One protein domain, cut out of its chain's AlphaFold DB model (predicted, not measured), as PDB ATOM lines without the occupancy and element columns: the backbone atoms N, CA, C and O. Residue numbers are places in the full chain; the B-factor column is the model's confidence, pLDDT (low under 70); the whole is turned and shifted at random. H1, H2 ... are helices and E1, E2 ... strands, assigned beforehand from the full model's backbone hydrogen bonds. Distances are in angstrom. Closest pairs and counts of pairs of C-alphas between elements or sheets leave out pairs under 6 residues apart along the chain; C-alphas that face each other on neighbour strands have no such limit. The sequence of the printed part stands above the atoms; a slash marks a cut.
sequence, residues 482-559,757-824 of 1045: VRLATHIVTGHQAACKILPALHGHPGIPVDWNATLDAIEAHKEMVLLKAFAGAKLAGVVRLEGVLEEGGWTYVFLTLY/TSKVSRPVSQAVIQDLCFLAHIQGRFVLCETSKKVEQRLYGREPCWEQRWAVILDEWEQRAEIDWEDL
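What this domain is: This is residues 482 to 559 and 757 to 824 of the 1045 residues of an uncharacterized protein of Apiotrichum porosum (UniProt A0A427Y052). A small, strongly twisted sheet of four strands forms one end of the domain, and the long helix H1 covers one face of it, with no helix over the other face. Beyond H1, on the side away from the sheet, lies a cluster of three crossed helices, H2, H3 and H4, and H4 reaches from there past the last residues of H1 to graze the sheet. The printed part has 146 residues with four named helices and four named strands, in the order E1 E2 H1 E3 E4 H2 H3 H4, and the class is mixed, helices and strands. The sheet is antiparallel throughout, in the order E1 - E2 - E4 - E3. The whole is compact, with a radius of gyration of the C-alphas of 15.9 A, and its C-alphas span 48 by 34 by 27 A.

Where its parts are: Start with the sheet and find C-alpha 482 at (185.597, 218.479, 232.557), where E1 begins; it takes up residues 482 to 486 and is 13.1 A long. E2, residues 493 to 500, is the longest strand at 22.1 A. E3, residues 542 to 548, runs 17.8 A, and E4, residues 551 to 557, runs 19.4 A. Now look for C-alpha 516 at (181.782, 201.788, 223.811); from there H1, residues 516 to 533, runs 26.0 A to C-alpha 533 at (189.954, 223.008, 211.156). H2 is residues 766 to 778, 18.7 A, and H3 is residues 787 to 795, 12.2 A. H4, residues 802 to 817, runs 22.5 A and ends at C-alpha 817, (198.439, 221.039, 215.812).

How they stand to each other: Begin at the edge strand E1, which makes a hairpin with E2; look there at N 483 and O 496, 2.9 A apart. E2 and E4, both inner strands, are antiparallel, with N 497 and O 554 at 2.8 A. E4 makes a hairpin with the other edge strand, E3, where N 553 and O 546 are 2.8 A apart. H1 is on the sheet at a height of 9.5 A, over E2, E4 and E3, and runs slantwise to the strands, at 36 degrees to E3 on the local plane. This gives two layers, helices on one face of a sheet. E2, H1 and E3 form a split strand-helix-strand unit, two strands running the same way with E4 between them in the sheet, and its crossover is right-handed. Move outward to H4, which touches H1 about perpendicular, at 77 degrees; the closest C-alphas are those of Gly 533 and Trp 813, 4.1 A apart, and H1 takes part with residues 529 to 533 alone. H4 only grazes the sheet, with residues 813 to 817. H2 is close to H1 but not clearly touching, the closest C-alphas being those of Val 526 and Asp 771 at 6.5 A. H2 touches H4 at a steep tilt of 43 degrees, opposite ways, closest at the C-alphas of Val 768 and Leu 810, 6.1 A. H3 touches H2, about perpendicular at 77 degrees, with the C-alphas of Cys 773 and Thr 787 closest at 5.9 A. H3 also touches H4, about perpendicular at 79 degrees, closest at the C-alphas of Leu 795 and Gln 804, 5.1 A. H1 and H3 are apart. In H1, H2 and H3 every O i to N i+4 pair is within hydrogen-bond range; in H4 10 of 12 are.

The domain as a whole: The two C-alphas farthest apart are those of Ile 488 and Arg 798, 48.3 A. Residues 560 to 756 are not printed, and C-alphas 559 and 757 are 35.1 A apart across this cut. The link from E2 to H1, residues 501 to 515, is long. The mean pLDDT of the printed part is 74.2; look for values under 70 at residues 502 to 517, 549, 757 to 761, 779 to 788 and 816 to 824.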
ATOM      1  N   VAL A 482     185.185 217.100 232.871       74.19
ATOM      2  CA  VAL A 482     185.597 218.479 232.557       74.19
ATOM      3  C   VAL A 482     186.177 219.141 233.809       74.19
ATOM      4  O   VAL A 482     185.563 219.113 234.877       74.19
ATOM      5  N   ARG A 483     187.366 219.737 233.692       82.38
ATOM      6  CA  ARG A 483     188.068 220.439 234.777       82.38
ATOM      7  C   ARG A 483     188.762 221.701 234.277       82.38
ATOM      8  O   ARG A 483     189.066 221.823 233.095       82.38
ATOM      9  N   LEU A 484     189.050 222.616 235.201       81.31
ATOM     10  CA  LEU A 484     189.899 223.771 234.928       81.31
ATOM     11  C   LEU A 484     191.366 223.323 234.867       81.31
ATOM     12  O   LEU A 484     191.896 222.816 235.858       81.31
ATOM     13  N   ALA A 485     191.999 223.528 233.717       82.69
ATOM     14  CA  ALA A 485     193.437 223.404 233.530       82.69
ATOM     15  C   ALA A 485     194.056 224.801 233.405       82.69
ATOM     16  O   ALA A 485     193.486 225.677 232.752       82.69
ATOM     17  N   THR A 486     195.230 224.989 234.004       80.94
ATOM     18  CA  THR A 486     196.029 226.213 233.884       80.94
ATOM     19  C   THR A 486     197.385 225.837 233.305       80.94
ATOM     20  O   THR A 486     198.068 224.984 233.870       80.94
ATOM     21  N   HIS A 487     197.788 226.458 232.199       77.31
ATOM     22  CA  HIS A 487     199.120 226.258 231.644       77.31
ATOM     23  C   HIS A 487     200.169 226.892 232.567       77.31
ATOM     24  O   HIS A 487     200.062 228.067 232.916       77.31
ATOM     25  N   ILE A 488     201.168 226.110 232.985       72.25
ATOM     26  CA  ILE A 488     202.080 226.490 234.078       72.25
ATOM     27  C   ILE A 488     202.967 227.682 233.689       72.25
ATOM     28  O   ILE A 488     203.234 228.534 234.532       72.25
ATOM     29  N   VAL A 489     203.385 227.770 232.421       70.06
ATOM     30  CA  VAL A 489     204.295 228.821 231.934       70.06
ATOM     31  C   VAL A 489     203.556 230.118 231.591       70.06
ATOM     32  O   VAL A 489     203.998 231.195 231.978       70.06
ATOM     33  N   THR A 490     202.420 230.038 230.883       76.19
ATOM     34  CA  THR A 490     201.707 231.233 230.378       76.19
ATOM     35  C   THR A 490     200.530 231.684 231.246       76.19
ATOM     36  O   THR A 490     199.956 232.740 230.992       76.19
ATOM     37  N   GLY A 491     200.120 230.890 232.241       75.44
ATOM     38  CA  GLY A 491     198.942 231.155 233.075       75.44
ATOM     39  C   GLY A 491     197.590 230.999 232.362       75.44
ATOM     40  O   GLY A 491     196.553 231.182 233.002       75.44
ATOM     41  N   HIS A 492     197.577 230.655 231.065       81.38
ATOM     42  CA  HIS A 492     196.355 230.480 230.266       81.38
ATOM     43  C   HIS A 492     195.430 229.415 230.869       81.38
ATOM     44  O   HIS A 492     195.899 228.376 231.335       81.38
ATOM     45  N   GLN A 493     194.118 229.663 230.851       84.44
ATOM     46  CA  GLN A 493     193.109 228.787 231.452       84.44
ATOM     47  C   GLN A 493     192.185 228.163 230.403       84.44
ATOM     48  O   GLN A 493     191.496 228.864 229.661       84.44
ATOM     49  N   ALA A 494     192.113 226.833 230.423       85.50
ATOM     50  CA  ALA A 494     191.308 226.024 229.518       85.50
ATOM     51  C   ALA A 494     190.384 225.066 230.289       85.50
ATOM     52  O   ALA A 494     190.662 224.657 231.421       85.50
ATOM     53  N   ALA A 495     189.283 224.666 229.658       87.38
ATOM     54  CA  ALA A 495     188.443 223.567 230.112       87.38
ATOM     55  C   ALA A 495     188.983 222.251 229.527       87.38
ATOM     56  O   ALA A 495     188.794 221.959 228.350       87.38
ATOM     57  N   CYS A 496     189.662 221.447 230.343       87.56
ATOM     58  CA  CYS A 496     190.157 220.133 229.941       87.56
ATOM     59  C   CYS A 496     189.062 219.077 230.158       87.56
ATOM     60  O   CYS A 496     188.658 218.836 231.299       87.56
ATOM     61  N   LYS A 497     188.573 218.456 229.079       87.38
ATOM     62  CA  LYS A 497     187.665 217.301 229.095       87.38
ATOM     63  C   LYS A 497     188.511 216.026 229.042       87.38
ATOM     64  O   LYS A 497     189.116 215.725 228.018       87.38
ATOM     65  N   ILE A 498     188.569 215.298 230.157       83.75
ATOM     66  CA  ILE A 498     189.331 214.049 230.276       83.75
ATOM     67  C   ILE A 498     188.462 212.888 229.781       83.75
ATOM     68  O   ILE A 498     187.380 212.647 230.331       83.75
ATOM     69  N   LEU A 499     188.943 212.179 228.761       81.88
ATOM     70  CA  LEU A 499     188.274 211.073 228.077       81.88
ATOM     71  C   LEU A 499     189.120 209.786 228.137       81.88
ATOM     72  O   LEU A 499     190.346 209.880 228.182       81.88
ATOM     73  N   PRO A 500     188.520 208.579 228.111       75.06
ATOM     74  CA  PRO A 500     189.275 207.347 227.884       75.06
ATOM     75  C   PRO A 500     189.860 207.345 226.461       75.06
ATOM     76  O   PRO A 500     189.135 207.615 225.503       75.06
ATOM     77  N   ALA A 501     191.152 207.035 226.318       72.81
ATOM     78  CA  ALA A 501     191.792 206.977 225.006       72.81
ATOM     79  C   ALA A 501     191.404 205.715 224.232       72.81
ATOM     80  O   ALA A 501     191.160 204.652 224.809       72.81
ATOM     81  N   LEU A 502     191.424 205.817 222.902       67.94
ATOM     82  CA  LEU A 502     191.291 204.651 222.025       67.94
ATOM     83  C   LEU A 502     192.588 203.817 221.985       67.94
ATOM     84  O   LEU A 502     192.552 202.614 221.726       67.94
ATOM     85  N   HIS A 503     193.730 204.446 222.282       63.25
ATOM     86  CA  HIS A 503     195.047 203.817 222.350       63.25
ATOM     87  C   HIS A 503     195.490 203.637 223.808       63.25
ATOM     88  O   HIS A 503     195.690 204.609 224.532       63.25
ATOM     89  N   GLY A 504     195.708 202.390 224.241       51.88
ATOM     90  CA  GLY A 504     196.278 202.116 225.569       51.88
ATOM     91  C   GLY A 504     197.759 202.506 225.690       51.88
ATOM     92  O   GLY A 504     198.204 202.903 226.762       51.88
ATOM     93  N   HIS A 505     198.509 202.423 224.585       49.19
ATOM     94  CA  HIS A 505     199.903 202.861 224.471       49.19
ATOM     95  C   HIS A 505     200.207 203.352 223.043       49.19
ATOM     96  O   HIS A 505     199.649 202.793 222.090       49.19
ATOM     97  N   PRO A 506     201.131 204.318 222.865       42.81
ATOM     98  CA  PRO A 506     201.629 204.711 221.549       42.81
ATOM     99  C   PRO A 506     202.209 203.526 220.761       42.81
ATOM    100  O   PRO A 506     202.866 202.649 221.320       42.81
ATOM    101  N   GLY A 507     201.978 203.503 219.447       46.06
ATOM    102  CA  GLY A 507     202.542 202.502 218.530       46.06
ATOM    103  C   GLY A 507     201.847 201.132 218.501       46.06
ATOM    104  O   GLY A 507     202.178 200.317 217.640       46.06
ATOM    105  N   ILE A 508     200.867 200.864 219.372       47.62
ATOM    106  CA  ILE A 508     200.054 199.638 219.305       47.62
ATOM    107  C   ILE A 508     198.884 199.844 218.319       47.62
ATOM    108  O   ILE A 508     198.175 200.844 218.433       47.62
ATOM    109  N   PRO A 509     198.636 198.923 217.361       46.94
ATOM    110  CA  PRO A 509     197.485 199.011 216.462       46.94
ATOM    111  C   PRO A 509     196.149 199.021 217.211       46.94
ATOM    112  O   PRO A 509     195.964 198.269 218.167       46.94
ATOM    113  N   VAL A 510     195.203 199.832 216.732       53.31
ATOM    114  CA  VAL A 510     193.890 200.030 217.363       53.31
ATOM    115  C   VAL A 510     193.117 198.713 217.492       53.31
ATOM    116  O   VAL A 510     192.787 198.080 216.483       53.31
ATOM    117  N   ASP A 511     192.770 198.327 218.722       51.38
ATOM    118  CA  ASP A 511     191.792 197.266 218.952       51.38
ATOM    119  C   ASP A 511     190.376 197.849 218.890       51.38
ATOM    120  O   ASP A 511     189.853 198.397 219.859       51.38
ATOM    121  N   TRP A 512     189.723 197.692 217.738       54.34
ATOM    122  CA  TRP A 512     188.338 198.122 217.517       54.34
ATOM    123  C   TRP A 512     187.296 197.349 218.363       54.34
ATOM    124  O   TRP A 512     186.100 197.585 218.217       54.34
ATOM    125  N   ASN A 513     187.723 196.439 219.253       47.62
ATOM    126  CA  ASN A 513     186.896 195.851 220.317       47.62
ATOM    127  C   ASN A 513     186.932 196.656 221.638       47.62
ATOM    128  O   ASN A 513     186.436 196.164 222.656       47.62
ATOM    129  N   ALA A 514     187.521 197.859 221.642       58.31
ATOM    130  CA  ALA A 514     187.520 198.785 222.775       58.31
ATOM    131  C   ALA A 514     186.106 199.077 223.323       58.31
ATOM    132  O   ALA A 514     185.091 198.919 222.640       58.31
ATOM    133  N   THR A 515     186.041 199.519 224.582       62.50
ATOM    134  CA  THR A 515     184.787 199.861 225.269       62.50
ATOM    135  C   THR A 515     184.000 200.919 224.489       62.50
ATOM    136  O   THR A 515     184.596 201.848 223.945       62.50
ATOM    137  N   LEU A 516     182.664 200.825 224.490       64.06
ATOM    138  CA  LEU A 516     181.782 201.788 223.811       64.06
ATOM    139  C   LEU A 516     182.127 203.242 224.181       64.06
ATOM    140  O   LEU A 516     182.241 204.088 223.302       64.06
ATOM    141  N   ASP A 517     182.397 203.494 225.462       64.44
ATOM    142  CA  ASP A 517     182.785 204.804 225.995       64.44
ATOM    143  C   ASP A 517     184.041 205.391 225.313       64.44
ATOM    144  O   ASP A 517     184.101 206.594 225.081       64.44
ATOM    145  N   ALA A 518     185.022 204.556 224.940       70.56
ATOM    146  CA  ALA A 518     186.239 204.979 224.232       70.56
ATOM    147  C   ALA A 518     185.985 205.249 222.739       70.56
ATOM    148  O   ALA A 518     186.582 206.154 222.156       70.56
ATOM    149  N   ILE A 519     185.057 204.508 222.123       75.06
ATOM    150  CA  ILE A 519     184.610 204.742 220.742       75.06
ATOM    151  C   ILE A 519     183.866 206.084 220.653       75.06
ATOM    152  O   ILE A 519     184.183 206.907 219.795       75.06
ATOM    153  N   GLU A 520     182.920 206.346 221.557       77.81
ATOM    154  CA  GLU A 520     182.159 207.605 221.566       77.81
ATOM    155  C   GLU A 520     183.033 208.812 221.970       77.81
ATOM    156  O   GLU A 520     182.891 209.894 221.398       77.81
ATOM    157  N   ALA A 521     183.997 208.621 222.880       79.56
ATOM    158  CA  ALA A 521     185.007 209.623 223.225       79.56
ATOM    159  C   ALA A 521     185.902 210.005 222.034       79.56
ATOM    160  O   ALA A 521     186.062 211.188 221.723       79.56
ATOM    161  N   HIS A 522     186.462 209.013 221.336       84.81
ATOM    162  CA  HIS A 522     187.308 209.254 220.168       84.81
ATOM    163  C   HIS A 522     186.507 209.888 219.018       84.81
ATOM    164  O   HIS A 522     187.002 210.795 218.350       84.81
ATOM    165  N   LYS A 523     185.228 209.517 218.846       87.62
ATOM    166  CA  LYS A 523     184.303 210.215 217.940       87.62
ATOM    167  C   LYS A 523     184.181 211.695 218.287       87.62
ATOM    168  O   LYS A 523     184.362 212.524 217.400       87.62
ATOM    169  N   GLU A 524     183.898 212.044 219.541       88.19
ATOM    170  CA  GLU A 524     183.808 213.450 219.955       88.19
ATOM    171  C   GLU A 524     185.115 214.214 219.683       88.19
ATOM    172  O   GLU A 524     185.063 215.316 219.139       88.19
ATOM    173  N   MET A 525     186.278 213.616 219.965       88.56
ATOM    174  CA  MET A 525     187.579 214.206 219.631       88.56
ATOM    175  C   MET A 525     187.710 214.499 218.124       88.56
ATOM    176  O   MET A 525     188.063 215.618 217.754       88.56
ATOM    177  N   VAL A 526     187.401 213.538 217.244       89.62
ATOM    178  CA  VAL A 526     187.498 213.721 215.780       89.62
ATOM    179  C   VAL A 526     186.519 214.789 215.271       89.62
ATOM    180  O   VAL A 526     186.881 215.593 214.408       89.62
ATOM    181  N   LEU A 527     185.305 214.871 215.834       91.19
ATOM    182  CA  LEU A 527     184.366 215.960 215.531       91.19
ATOM    183  C   LEU A 527     184.942 217.328 215.944       91.19
ATOM    184  O   LEU A 527     184.900 218.274 215.160       91.19
ATOM    185  N   LEU A 528     185.536 217.430 217.139       90.94
ATOM    186  CA  LEU A 528     186.139 218.666 217.653       90.94
ATOM    187  C   LEU A 528     187.358 219.123 216.833       90.94
ATOM    188  O   LEU A 528     187.460 220.319 216.539       90.94
ATOM    189  N   LYS A 529     188.232 218.198 216.398       90.31
ATOM    190  CA  LYS A 529     189.305 218.489 215.423       90.31
ATOM    191  C   LYS A 529     188.711 219.126 214.164       90.31
ATOM    192  O   LYS A 529     189.143 220.197 213.737       90.31
ATOM    193  N   ALA A 530     187.670 218.501 213.607       88.50
ATOM    194  CA  ALA A 530     187.041 218.971 212.380       88.50
ATOM    195  C   ALA A 530     186.398 220.362 212.536       88.50
ATOM    196  O   ALA A 530     186.563 221.222 211.672       88.50
ATOM    197  N   PHE A 531     185.724 220.643 213.656       89.88
ATOM    198  CA  PHE A 531     185.152 221.970 213.920       89.88
ATOM    199  C   PHE A 531     186.209 223.077 213.983       89.88
ATOM    200  O   PHE A 531     185.974 224.191 213.505       89.88
ATOM    201  N   ALA A 532     187.378 222.775 214.549       87.00
ATOM    202  CA  ALA A 532     188.473 223.727 214.661       87.00
ATOM    203  C   ALA A 532     189.215 223.940 213.331       87.00
ATOM    204  O   ALA A 532     189.524 225.088 213.009       87.00
ATOM    205  N   GLY A 533     189.420 222.892 212.523       83.69
ATOM    206  CA  GLY A 533     189.954 223.008 211.156       83.69
ATOM    207  C   GLY A 533     189.022 223.794 210.223       83.69
ATOM    208  O   GLY A 533     189.449 224.730 209.546       83.69
ATOM    209  N   ALA A 534     187.712 223.517 210.284       82.81
ATOM    210  CA  ALA A 534     186.675 224.263 209.562       82.81
ATOM    211  C   ALA A 534     186.407 225.672 210.136       82.81
ATOM    212  O   ALA A 534     185.634 226.433 209.553       82.81
ATOM    213  N   LYS A 535     187.051 226.033 211.259       82.88
ATOM    214  CA  LYS A 535     186.993 227.354 211.918       82.88
ATOM    215  C   LYS A 535     185.555 227.792 212.249       82.88
ATOM    216  O   LYS A 535     185.203 228.962 212.099       82.88
ATOM    217  N   LEU A 536     184.724 226.848 212.705       83.81
ATOM    218  CA  LEU A 536     183.291 227.074 212.920       83.81
ATOM    219  C   LEU A 536     183.000 228.113 214.012       83.81
ATOM    220  O   LEU A 536     183.630 228.142 215.070       83.81
ATOM    221  N   ALA A 537     181.978 228.935 213.771       83.06
ATOM    222  CA  ALA A 537     181.421 229.851 214.758       83.06
ATOM    223  C   ALA A 537     180.240 229.205 215.507       83.06
ATOM    224  O   ALA A 537     179.457 228.461 214.923       83.06
ATOM    225  N   GLY A 538     180.092 229.525 216.796       87.12
ATOM    226  CA  GLY A 538     178.988 229.027 217.629       87.12
ATOM    227  C   GLY A 538     179.153 227.593 218.147       87.12
ATOM    228  O   GLY A 538     178.210 227.033 218.696       87.12
ATOM    229  N   VAL A 539     180.346 227.014 218.012       91.00
ATOM    230  CA  VAL A 539     180.756 225.714 218.572       91.00
ATOM    231  C   VAL A 539     181.958 225.938 219.493       91.00
ATOM    232  O   VAL A 539     182.702 226.906 219.307       91.00
ATOM    233  N   VAL A 540     182.145 225.088 220.508       91.12
ATOM    234  CA  VAL A 540     183.322 225.148 221.384       91.12
ATOM    235  C   VAL A 540     184.615 225.057 220.576       91.12
ATOM    236  O   VAL A 540     184.791 224.182 219.729       91.12
ATOM    237  N   ARG A 541     185.541 225.976 220.848       89.50
ATOM    238  CA  ARG A 541     186.873 225.951 220.251       89.50
ATOM    239  C   ARG A 541     187.707 224.869 220.930       89.50
ATOM    240  O   ARG A 541     187.971 224.960 222.128       89.50
ATOM    241  N   LEU A 542     188.157 223.901 220.136       89.94
ATOM    242  CA  LEU A 542     189.290 223.054 220.483       89.94
ATOM    243  C   LEU A 542     190.567 223.904 220.469       89.94
ATOM    244  O   LEU A 542     190.867 224.581 219.479       89.94
ATOM    245  N   GLU A 543     191.289 223.885 221.583       86.75
ATOM    246  CA  GLU A 543     192.589 224.537 221.732       86.75
ATOM    247  C   GLU A 543     193.728 223.529 221.515       86.75
ATOM    248  O   GLU A 543     194.711 223.886 220.878       86.75
ATOM    249  N   GLY A 544     193.560 222.266 221.936       84.69
ATOM    250  CA  GLY A 544     194.545 221.193 221.744       84.69
ATOM    251  C   GLY A 544     194.076 219.829 222.268       84.69
ATOM    252  O   GLY A 544     193.031 219.728 222.915       84.69
ATOM    253  N   VAL A 545     194.840 218.771 221.980       85.56
ATOM    254  CA  VAL A 545     194.586 217.387 222.432       85.56
ATOM    255  C   VAL A 545     195.910 216.723 222.813       85.56
ATOM    256  O   VAL A 545     196.890 216.885 222.095       85.56
ATOM    257  N   LEU A 546     195.925 215.950 223.899       83.56
ATOM    258  CA  LEU A 546     197.078 215.164 224.354       83.56
ATOM    259  C   LEU A 546     196.619 213.750 224.751       83.56
ATOM    260  O   LEU A 546     195.617 213.619 225.448       83.56
ATOM    261  N   GLU A 547     197.318 212.693 224.323       77.69
ATOM    262  CA  GLU A 547     197.029 211.303 224.733       77.69
ATOM    263  C   GLU A 547     198.145 210.767 225.644       77.69
ATOM    264  O   GLU A 547     199.284 210.608 225.210       77.69
ATOM    265  N   GLU A 548     197.826 210.460 226.905       74.81
ATOM    266  CA  GLU A 548     198.787 209.941 227.890       74.81
ATOM    267  C   GLU A 548     198.133 208.910 228.824       74.81
ATOM    268  O   GLU A 548     197.010 209.089 229.298       74.81
ATOM    269  N   GLY A 549     198.840 207.811 229.115       69.94
ATOM    270  CA  GLY A 549     198.441 206.848 230.153       69.94
ATOM    271  C   GLY A 549     197.096 206.143 229.920       69.94
ATOM    272  O   GLY A 549     196.475 205.699 230.884       69.94
ATOM    273  N   GLY A 550     196.629 206.068 228.669       73.56
ATOM    274  CA  GLY A 550     195.302 205.550 228.314       73.56
ATOM    275  C   GLY A 550     194.163 206.576 228.416       73.56
ATOM    276  O   GLY A 550     192.996 206.182 228.405       73.56
ATOM    277  N   TRP A 551     194.475 207.874 228.502       79.19
ATOM    278  CA  TRP A 551     193.503 208.972 228.543       79.19
ATOM    279  C   TRP A 551     193.787 210.019 227.462       79.19
ATOM    280  O   TRP A 551     194.933 210.403 227.240       79.19
ATOM    281  N   THR A 552     192.726 210.507 226.820       82.62
ATOM    282  CA  THR A 552     192.749 211.624 225.870       82.62
ATOM    283  C   THR A 552     192.293 212.883 226.608       82.62
ATOM    284  O   THR A 552     191.147 212.993 227.050       82.62
ATOM    285  N   TYR A 553     193.194 213.845 226.757       86.81
ATOM    286  CA  TYR A 553     192.962 215.142 227.382       86.81
ATOM    287  C   TYR A 553     192.608 216.153 226.293       86.81
ATOM    288  O   TYR A 553     193.465 216.571 225.516       86.81
ATOM    289  N   VAL A 554     191.334 216.535 226.214       88.62
ATOM    290  CA  VAL A 554     190.821 217.459 225.195       88.62
ATOM    291  C   VAL A 554     190.702 218.854 225.801       88.62
ATOM    292  O   VAL A 554     189.856 219.088 226.665       88.62
ATOM    293  N   PHE A 555     191.546 219.790 225.372       89.06
ATOM    294  CA  PHE A 555     191.586 221.152 225.901       89.06
ATOM    295  C   PHE A 555     190.705 222.090 225.071       89.06
ATOM    296  O   PHE A 555     190.879 222.239 223.862       89.06
ATOM    297  N   LEU A 556     189.741 222.723 225.737       90.31
ATOM    298  CA  LEU A 556     188.700 223.560 225.143       90.31
ATOM    299  C   LEU A 556     188.761 224.980 225.718       90.31
ATOM    300  O   LEU A 556     189.056 225.147 226.904       90.31
ATOM    301  N   THR A 557     188.397 225.998 224.933       89.44
ATOM    302  CA  THR A 557     188.267 227.371 225.461       89.44
ATOM    303  C   THR A 557     187.288 227.409 226.635       89.44
ATOM    304  O   THR A 557     186.163 226.911 226.546       89.44
ATOM    305  N   LEU A 558     187.704 228.032 227.740       85.56
ATOM    306  CA  LEU A 558     186.887 228.182 228.939       85.56
ATOM    307  C   LEU A 558     185.785 229.239 228.739       85.56
ATOM    308  O   LEU A 558     186.070 230.420 228.544       85.56
ATOM    309  N   TYR A 559     184.521 228.831 228.873       86.38
ATOM    310  CA  TYR A 559     183.365 229.734 228.912       86.38
ATOM    311  C   TYR A 559     182.719 229.675 230.311       86.38
ATOM    312  O   TYR A 559     182.257 228.606 230.710       86.38
ATOM    313  N   THR A 757     184.542 221.201 196.229       44.38
ATOM    314  CA  THR A 757     185.083 220.545 195.036       44.38
ATOM    315  C   THR A 757     186.618 220.516 194.997       44.38
ATOM    316  O   THR A 757     187.184 219.992 194.034       44.38
ATOM    317  N   SER A 758     187.326 221.066 195.996       53.12
ATOM    318  CA  SER A 758     188.792 221.048 196.000       53.12
ATOM    319  C   SER A 758     189.301 219.641 196.287       53.12
ATOM    320  O   SER A 758     189.231 219.164 197.420       53.12
ATOM    321  N   LYS A 759     189.852 218.990 195.259       58.88
ATOM    322  CA  LYS A 759     190.637 217.769 195.441       58.88
ATOM    323  C   LYS A 759     191.761 218.022 196.439       58.88
ATOM    324  O   LYS A 759     192.419 219.061 196.380       58.88
ATOM    325  N   VAL A 760     192.004 217.024 197.281       65.56
ATOM    326  CA  VAL A 760     193.190 216.917 198.132       65.56
ATOM    327  C   VAL A 760     194.434 217.070 197.249       65.56
ATOM    328  O   VAL A 760     194.705 216.230 196.393       65.56
ATOM    329  N   SER A 761     195.121 218.208 197.385       62.16
ATOM    330  CA  SER A 761     196.184 218.660 196.473       62.16
ATOM    331  C   SER A 761     197.589 218.227 196.896       62.16
ATOM    332  O   SER A 761     198.513 218.270 196.086       62.16
ATOM    333  N   ARG A 762     197.736 217.793 198.148       71.44
ATOM    334  CA  ARG A 762     198.945 217.223 198.754       71.44
ATOM    335  C   ARG A 762     198.570 215.954 199.529       71.44
ATOM    336  O   ARG A 762     197.406 215.830 199.905       71.44
ATOM    337  N   PRO A 763     199.500 215.020 199.788       76.94
ATOM    338  CA  PRO A 763     199.238 213.921 200.712       76.94
ATOM    339  C   PRO A 763     198.812 214.449 202.090       76.94
ATOM    340  O   PRO A 763     199.381 215.425 202.584       76.94
ATOM    341  N   VAL A 764     197.809 213.806 202.688       82.44
ATOM    342  CA  VAL A 764     197.354 214.070 204.066       82.44
ATOM    343  C   VAL A 764     198.149 213.231 205.072       82.44
ATOM    344  O   VAL A 764     198.748 212.221 204.691       82.44
ATOM    345  N   SER A 765     198.142 213.618 206.352       83.56
ATOM    346  CA  SER A 765     198.824 212.855 207.406       83.56
ATOM    347  C   SER A 765     198.217 211.457 207.604       83.56
ATOM    348  O   SER A 765     197.048 211.193 207.293       83.56
ATOM    349  N   GLN A 766     199.003 210.547 208.186       80.94
ATOM    350  CA  GLN A 766     198.516 209.210 208.527       80.94
ATOM    351  C   GLN A 766     197.444 209.243 209.632       80.94
ATOM    352  O   GLN A 766     196.573 208.371 209.639       80.94
ATOM    353  N   ALA A 767     197.452 210.243 210.522       81.25
ATOM    354  CA  ALA A 767     196.413 210.400 211.540       81.25
ATOM    355  C   ALA A 767     195.088 210.884 210.925       81.25
ATOM    356  O   ALA A 767     194.038 210.340 211.256       81.25
ATOM    357  N   VAL A 768     195.120 211.784 209.931       85.12
ATOM    358  CA  VAL A 768     193.923 212.141 209.141       85.12
ATOM    359  C   VAL A 768     193.333 210.899 208.454       85.12
ATOM    360  O   VAL A 768     192.117 210.706 208.453       85.12
ATOM    361  N   ILE A 769     194.171 210.000 207.920       84.19
ATOM    362  CA  ILE A 769     193.708 208.726 207.334       84.19
ATOM    363  C   ILE A 769     193.098 207.801 208.404       84.19
ATOM    364  O   ILE A 769     192.094 207.140 208.126       84.19
ATOM    365  N   GLN A 770     193.649 207.759 209.621       83.88
ATOM    366  CA  GLN A 770     193.103 206.981 210.743       83.88
ATOM    367  C   GLN A 770     191.741 207.518 211.212       83.88
ATOM    368  O   GLN A 770     190.788 206.738 211.277       83.88
ATOM    369  N   ASP A 771     191.615 208.828 211.434       87.44
ATOM    370  CA  ASP A 771     190.360 209.496 211.810       87.44
ATOM    371  C   ASP A 771     189.254 209.233 210.762       87.44
ATOM    372  O   ASP A 771     188.122 208.873 211.100       87.44
ATOM    373  N   LEU A 772     189.581 209.311 209.465       86.25
ATOM    374  CA  LEU A 772     188.653 208.980 208.373       86.25
ATOM    375  C   LEU A 772     188.269 207.490 208.345       86.25
ATOM    376  O   LEU A 772     187.107 207.156 208.094       86.25
ATOM    377  N   CYS A 773     189.214 206.583 208.623       81.56
ATOM    378  CA  CYS A 773     188.929 205.150 208.751       81.56
ATOM    379  C   CYS A 773     187.980 204.858 209.919       81.56
ATOM    380  O   CYS A 773     187.076 204.033 209.775       81.56
ATOM    381  N   PHE A 774     188.154 205.548 211.047       83.31
ATOM    382  CA  PHE A 774     187.270 205.451 212.202       83.31
ATOM    383  C   PHE A 774     185.848 205.932 211.869       83.31
ATOM    384  O   PHE A 774     184.885 205.182 212.064       83.31
ATOM    385  N   LEU A 775     185.702 207.120 211.269       83.69
ATOM    386  CA  LEU A 775     184.396 207.646 210.842       83.69
ATOM    387  C   LEU A 775     183.696 206.725 209.821       83.69
ATOM    388  O   LEU A 775     182.474 206.571 209.852       83.69
ATOM    389  N   ALA A 776     184.455 206.057 208.948       78.69
ATOM    390  CA  ALA A 776     183.924 205.059 208.018       78.69
ATOM    391  C   ALA A 776     183.511 203.736 208.702       78.69
ATOM    392  O   ALA A 776     182.590 203.060 208.226       78.69
ATOM    393  N   HIS A 777     184.167 203.364 209.808       76.38
ATOM    394  CA  HIS A 777     183.864 202.165 210.592       76.38
ATOM    395  C   HIS A 777     182.554 202.310 211.380       76.38
ATOM    396  O   HIS A 777     181.661 201.475 211.219       76.38
ATOM    397  N   ILE A 778     182.387 203.393 212.152       74.31
ATOM    398  CA  ILE A 778     181.197 203.610 213.004       74.31
ATOM    399  C   ILE A 778     179.882 203.689 212.210       74.31
ATOM    400  O   ILE A 778     178.815 203.358 212.722       74.31
ATOM    401  N   GLN A 779     179.945 204.037 210.921       69.62
ATOM    402  CA  GLN A 779     178.793 204.025 210.012       69.62
ATOM    403  C   GLN A 779     178.378 202.615 209.538       69.62
ATOM    404  O   GLN A 779     177.454 202.486 208.730       69.62
ATOM    405  N   GLY A 780     179.057 201.552 209.984       60.50
ATOM    406  CA  GLY A 780     178.735 200.163 209.646       60.50
ATOM    407  C   GLY A 780     178.962 199.803 208.173       60.50
ATOM    408  O   GLY A 780     178.306 198.897 207.657       60.50
ATOM    409  N   ARG A 781     179.852 200.523 207.473       48.34
ATOM    410  CA  ARG A 781     180.107 200.338 206.027       48.34
ATOM    411  C   ARG A 781     181.129 199.247 205.699       48.34
ATOM    412  O   ARG A 781     181.254 198.894 204.529       48.34
ATOM    413  N   PHE A 782     181.846 198.723 206.693       42.84
ATOM    414  CA  PHE A 782     182.948 197.779 206.502       42.84
ATOM    415  C   PHE A 782     182.979 196.678 207.570       42.84
ATOM    416  O   PHE A 782     182.562 196.878 208.709       42.84
ATOM    417  N   VAL A 783     183.526 195.525 207.185       36.94
ATOM    418  CA  VAL A 783     183.986 194.454 208.084       36.94
ATOM    419  C   VAL A 783     185.517 194.571 208.202       36.94
ATOM    420  O   VAL A 783     186.145 195.248 207.388       36.94
ATOM    421  N   LEU A 784     186.117 193.981 209.241       37.47
ATOM    422  CA  LEU A 784     187.550 194.102 209.542       37.47
ATOM    423  C   LEU A 784     188.464 193.771 208.335       37.47
ATOM    424  O   LEU A 784     188.150 192.901 207.526       37.47
ATOM    425  N   CYS A 785     189.641 194.419 208.319       39.12
ATOM    426  CA  CYS A 785     190.822 194.157 207.470       39.12
ATOM    427  C   CYS A 785     190.950 194.847 206.086       39.12
ATOM    428  O   CYS A 785     191.857 194.482 205.342       39.12
ATOM    429  N   GLU A 786     190.153 195.870 205.736       50.25
ATOM    430  CA  GLU A 786     190.273 196.559 204.422       50.25
ATOM    431  C   GLU A 786     190.380 198.105 204.451       50.25
ATOM    432  O   GLU A 786     190.285 198.744 203.403       50.25
ATOM    433  N   THR A 787     190.536 198.735 205.620       60.78
ATOM    434  CA  THR A 787     190.192 200.160 205.821       60.78
ATOM    435  C   THR A 787     191.059 201.181 205.070       60.78
ATOM    436  O   THR A 787     190.530 201.841 204.173       60.78
ATOM    437  N   SER A 788     192.352 201.340 205.397       68.12
ATOM    438  CA  SER A 788     193.132 202.512 204.935       68.12
ATOM    439  C   SER A 788     193.179 202.624 203.409       68.12
ATOM    440  O   SER A 788     192.707 203.611 202.854       68.12
ATOM    441  N   LYS A 789     193.589 201.556 202.713       71.75
ATOM    442  CA  LYS A 789     193.719 201.543 201.246       71.75
ATOM    443  C   LYS A 789     192.413 201.853 200.512       71.75
ATOM    444  O   LYS A 789     192.460 202.419 199.424       71.75
ATOM    445  N   LYS A 790     191.247 201.513 201.077       72.56
ATOM    446  CA  LYS A 790     189.945 201.861 200.477       72.56
ATOM    447  C   LYS A 790     189.535 203.307 200.757       72.56
ATOM    448  O   LYS A 790     188.906 203.918 199.895       72.56
ATOM    449  N   VAL A 791     189.913 203.865 201.908       76.50
ATOM    450  CA  VAL A 791     189.771 205.303 202.190       76.50
ATOM    451  C   VAL A 791     190.708 206.107 201.284       76.50
ATOM    452  O   VAL A 791     190.231 206.990 200.583       76.50
ATOM    453  N   GLU A 792     191.986 205.737 201.181       79.75
ATOM    454  CA  GLU A 792     192.980 206.318 200.262       79.75
ATOM    455  C   GLU A 792     192.495 206.293 198.793       79.75
ATOM    456  O   GLU A 792     192.550 207.306 198.095       79.75
ATOM    457  N   GLN A 793     191.951 205.163 198.320       79.44
ATOM    458  CA  GLN A 793     191.402 205.033 196.959       79.44
ATOM    459  C   GLN A 793     190.198 205.946 196.687       79.44
ATOM    460  O   GLN A 793     190.037 206.409 195.557       79.44
ATOM    461  N   ARG A 794     189.351 206.218 197.690       78.44
ATOM    462  CA  ARG A 794     188.269 207.215 197.575       78.44
ATOM    463  C   ARG A 794     188.814 208.636 197.645       78.44
ATOM    464  O   ARG A 794     188.420 209.478 196.846       78.44
ATOM    465  N   LEU A 795     189.758 208.875 198.552       78.56
ATOM    466  CA  LEU A 795     190.377 210.169 198.800       78.56
ATOM    467  C   LEU A 795     191.008 210.747 197.527       78.56
ATOM    468  O   LEU A 795     190.682 211.861 197.121       78.56
ATOM    469  N   TYR A 796     191.823 209.950 196.838       81.75
ATOM    470  CA  TYR A 796     192.437 210.315 195.556       81.75
ATOM    471  C   TYR A 796     191.573 209.916 194.337       81.75
ATOM    472  O   TYR A 796     192.030 209.961 193.192       81.75
ATOM    473  N   GLY A 797     190.315 209.533 194.574       77.94
ATOM    474  CA  GLY A 797     189.340 209.155 193.556       77.94
ATOM    475  C   GLY A 797     188.871 210.328 192.685       77.94
ATOM    476  O   GLY A 797     189.064 211.504 192.995       77.94
ATOM    477  N   ARG A 798     188.234 210.007 191.550       73.50
ATOM    478  CA  ARG A 798     187.679 211.021 190.629       73.50
ATOM    479  C   ARG A 798     186.291 211.527 191.028       73.50
ATOM    480  O   ARG A 798     185.926 212.617 190.598       73.50
ATOM    481  N   GLU A 799     185.539 210.749 191.799       76.69
ATOM    482  CA  GLU A 799     184.184 211.083 192.243       76.69
ATOM    483  C   GLU A 799     184.220 211.858 193.573       76.69
ATOM    484  O   GLU A 799     185.024 211.510 194.442       76.69
ATOM    485  N   PRO A 800     183.369 212.887 193.754       74.19
ATOM    486  CA  PRO A 800     183.304 213.647 194.997       74.19
ATOM    487  C   PRO A 800     182.708 212.795 196.123       74.19
ATOM    488  O   PRO A 800     181.612 212.250 195.992       74.19
ATOM    489  N   CYS A 801     183.409 212.706 197.252       77.88
ATOM    490  CA  CYS A 801     182.990 211.902 198.403       77.88
ATOM    491  C   CYS A 801     183.129 212.659 199.737       77.88
ATOM    492  O   CYS A 801     183.796 213.693 199.821       77.88
ATOM    493  N   TRP A 802     182.476 212.167 200.798       82.12
ATOM    494  CA  TRP A 802     182.563 212.808 202.119       82.12
ATOM    495  C   TRP A 802     183.969 212.660 202.707       82.12
ATOM    496  O   TRP A 802     184.434 213.576 203.380       82.12
ATOM    497  N   GLU A 803     184.664 211.562 202.384       84.69
ATOM    498  CA  GLU A 803     186.048 211.304 202.778       84.69
ATOM    499  C   GLU A 803     186.981 212.440 202.312       84.69
ATOM    500  O   GLU A 803     187.775 212.940 203.102       84.69
ATOM    501  N   GLN A 804     186.829 212.927 201.071       81.75
ATOM    502  CA  GLN A 804     187.573 214.088 200.550       81.75
ATOM    503  C   GLN A 804     187.254 215.386 201.291       81.75
ATOM    504  O   GLN A 804     188.164 216.142 201.625       81.75
ATOM    505  N   ARG A 805     185.966 215.644 201.559       81.12
ATOM    506  CA  ARG A 805     185.522 216.857 202.264       81.12
ATOM    507  C   ARG A 805     186.104 216.912 203.679       81.12
ATOM    508  O   ARG A 805     186.606 217.951 204.092       81.12
ATOM    509  N   TRP A 806     186.047 215.795 204.400       86.56
ATOM    510  CA  TRP A 806     186.530 215.687 205.777       86.56
ATOM    511  C   TRP A 806     188.051 215.667 205.882       86.56
ATOM    512  O   TRP A 806     188.586 216.248 206.821       86.56
ATOM    513  N   ALA A 807     188.748 215.085 204.904       87.19
ATOM    514  CA  ALA A 807     190.203 215.117 204.861       87.19
ATOM    515  C   ALA A 807     190.745 216.548 204.859       87.19
ATOM    516  O   ALA A 807     191.547 216.876 205.720       87.19
ATOM    517  N   VAL A 808     190.256 217.417 203.963       84.19
ATOM    518  CA  VAL A 808     190.704 218.824 203.882       84.19
ATOM    519  C   VAL A 808     190.457 219.576 205.196       84.19
ATOM    520  O   VAL A 808     191.280 220.390 205.600       84.19
ATOM    521  N   ILE A 809     189.351 219.285 205.888       86.06
ATOM    522  CA  ILE A 809     189.038 219.895 207.188       86.06
ATOM    523  C   ILE A 809     190.011 219.421 208.283       86.06
ATOM    524  O   ILE A 809     190.532 220.243 209.036       86.06
ATOM    525  N   LEU A 810     190.224 218.108 208.406       87.38
ATOM    526  CA  LEU A 810     191.083 217.520 209.442       87.38
ATOM    527  C   LEU A 810     192.565 217.859 209.208       87.38
ATOM    528  O   LEU A 810     193.301 218.082 210.158       87.38
ATOM    529  N   ASP A 811     192.975 217.971 207.949       85.50
ATOM    530  CA  ASP A 811     194.318 218.354 207.509       85.50
ATOM    531  C   ASP A 811     194.626 219.848 207.786       85.50
ATOM    532  O   ASP A 811     195.744 220.193 208.161       85.50
ATOM    533  N   GLU A 812     193.621 220.735 207.720       83.56
ATOM    534  CA  GLU A 812     193.713 222.129 208.211       83.56
ATOM    535  C   GLU A 812     193.767 222.235 209.750       83.56
ATOM    536  O   GLU A 812     194.240 223.246 210.275       83.56
ATOM    537  N   TRP A 813     193.292 221.223 210.491       83.25
ATOM    538  CA  TRP A 813     193.553 221.116 211.933       83.25
ATOM    539  C   TRP A 813     194.963 220.581 212.201       83.25
ATOM    540  O   TRP A 813     195.674 221.160 213.017       83.25
ATOM    541  N   GLU A 814     195.382 219.524 211.505       82.50
ATOM    542  CA  GLU A 814     196.679 218.871 211.709       82.50
ATOM    543  C   GLU A 814     197.846 219.857 211.535       82.50
ATOM    544  O   GLU A 814     198.659 220.009 212.441       82.50
ATOM    545  N   GLN A 815     197.857 220.639 210.444       74.88
ATOM    546  CA  GLN A 815     198.862 221.694 210.212       74.88
ATOM    547  C   GLN A 815     198.869 222.815 211.265       74.88
ATOM    548  O   GLN A 815     199.768 223.654 211.276       74.88
ATOM    549  N   ARG A 816     197.841 222.888 212.115       67.81
ATOM    550  CA  ARG A 816     197.761 223.827 213.238       67.81
ATOM    551  C   ARG A 816     198.110 223.162 214.573       67.81
ATOM    552  O   ARG A 816     198.476 223.875 215.499       67.81
ATOM    553  N   ALA A 817     198.013 221.836 214.665       55.66
ATOM    554  CA  ALA A 817     198.439 221.039 215.812       55.66
ATOM    555  C   ALA A 817     199.959 220.776 215.831       55.66
ATOM    556  O   ALA A 817     200.486 220.399 216.868       55.66
ATOM    557  N   GLU A 818     200.667 221.039 214.725       47.72
ATOM    558  CA  GLU A 818     202.139 221.169 214.689       47.72
ATOM    559  C   GLU A 818     202.659 222.428 215.428       47.72
ATOM    560  O   GLU A 818     203.868 222.619 215.535       47.72
ATOM    561  N   ILE A 819     201.767 223.286 215.944       48.00
ATOM    562  CA  ILE A 819     202.096 224.311 216.942       48.00
ATOM    563  C   ILE A 819     201.829 223.694 218.316       48.00
ATOM    564  O   ILE A 819     200.670 223.443 218.661       48.00
ATOM    565  N   ASP A 820     202.889 223.462 219.088       50.53
ATOM    566  CA  ASP A 820     202.792 222.871 220.422       50.53
ATOM    567  C   ASP A 820     201.937 223.724 221.372       50.53
ATOM    568  O   ASP A 820     201.832 224.947 221.244       50.53
ATOM    569  N   TRP A 821     201.339 223.082 222.382       49.34
ATOM    570  CA  TRP A 821     200.516 223.776 223.387       49.34
ATOM    571  C   TRP A 821     201.296 224.883 224.126       49.34
ATOM    572  O   TRP A 821     200.711 225.864 224.594       49.34
ATOM    573  N   GLU A 822     202.620 224.737 224.201       46.66
ATOM    574  CA  GLU A 822     203.540 225.686 224.829       46.66
ATOM    575  C   GLU A 822     203.591 227.047 224.099       46.66
ATOM    576  O   GLU A 822     203.733 228.078 224.758       46.66
ATOM    577  N   ASP A 823     203.362 227.063 222.777       49.78
ATOM    578  CA  ASP A 823     203.423 228.245 221.897       49.78
ATOM    579  C   ASP A 823     202.085 229.010 221.771       49.78
ATOM    580  O   ASP A 823     201.962 229.964 220.992       49.78
ATOM    581  N   LEU A 824     201.043 228.627 222.523       45.16
ATOM    582  CA  LEU A 824     199.731 229.274 222.425       45.16
ATOM    583  C   LEU A 824     199.785 230.767 222.827       45.16
ATOM    584  O   LEU A 824     200.086 231.090 223.983       45.16
TER     585      LEU A 824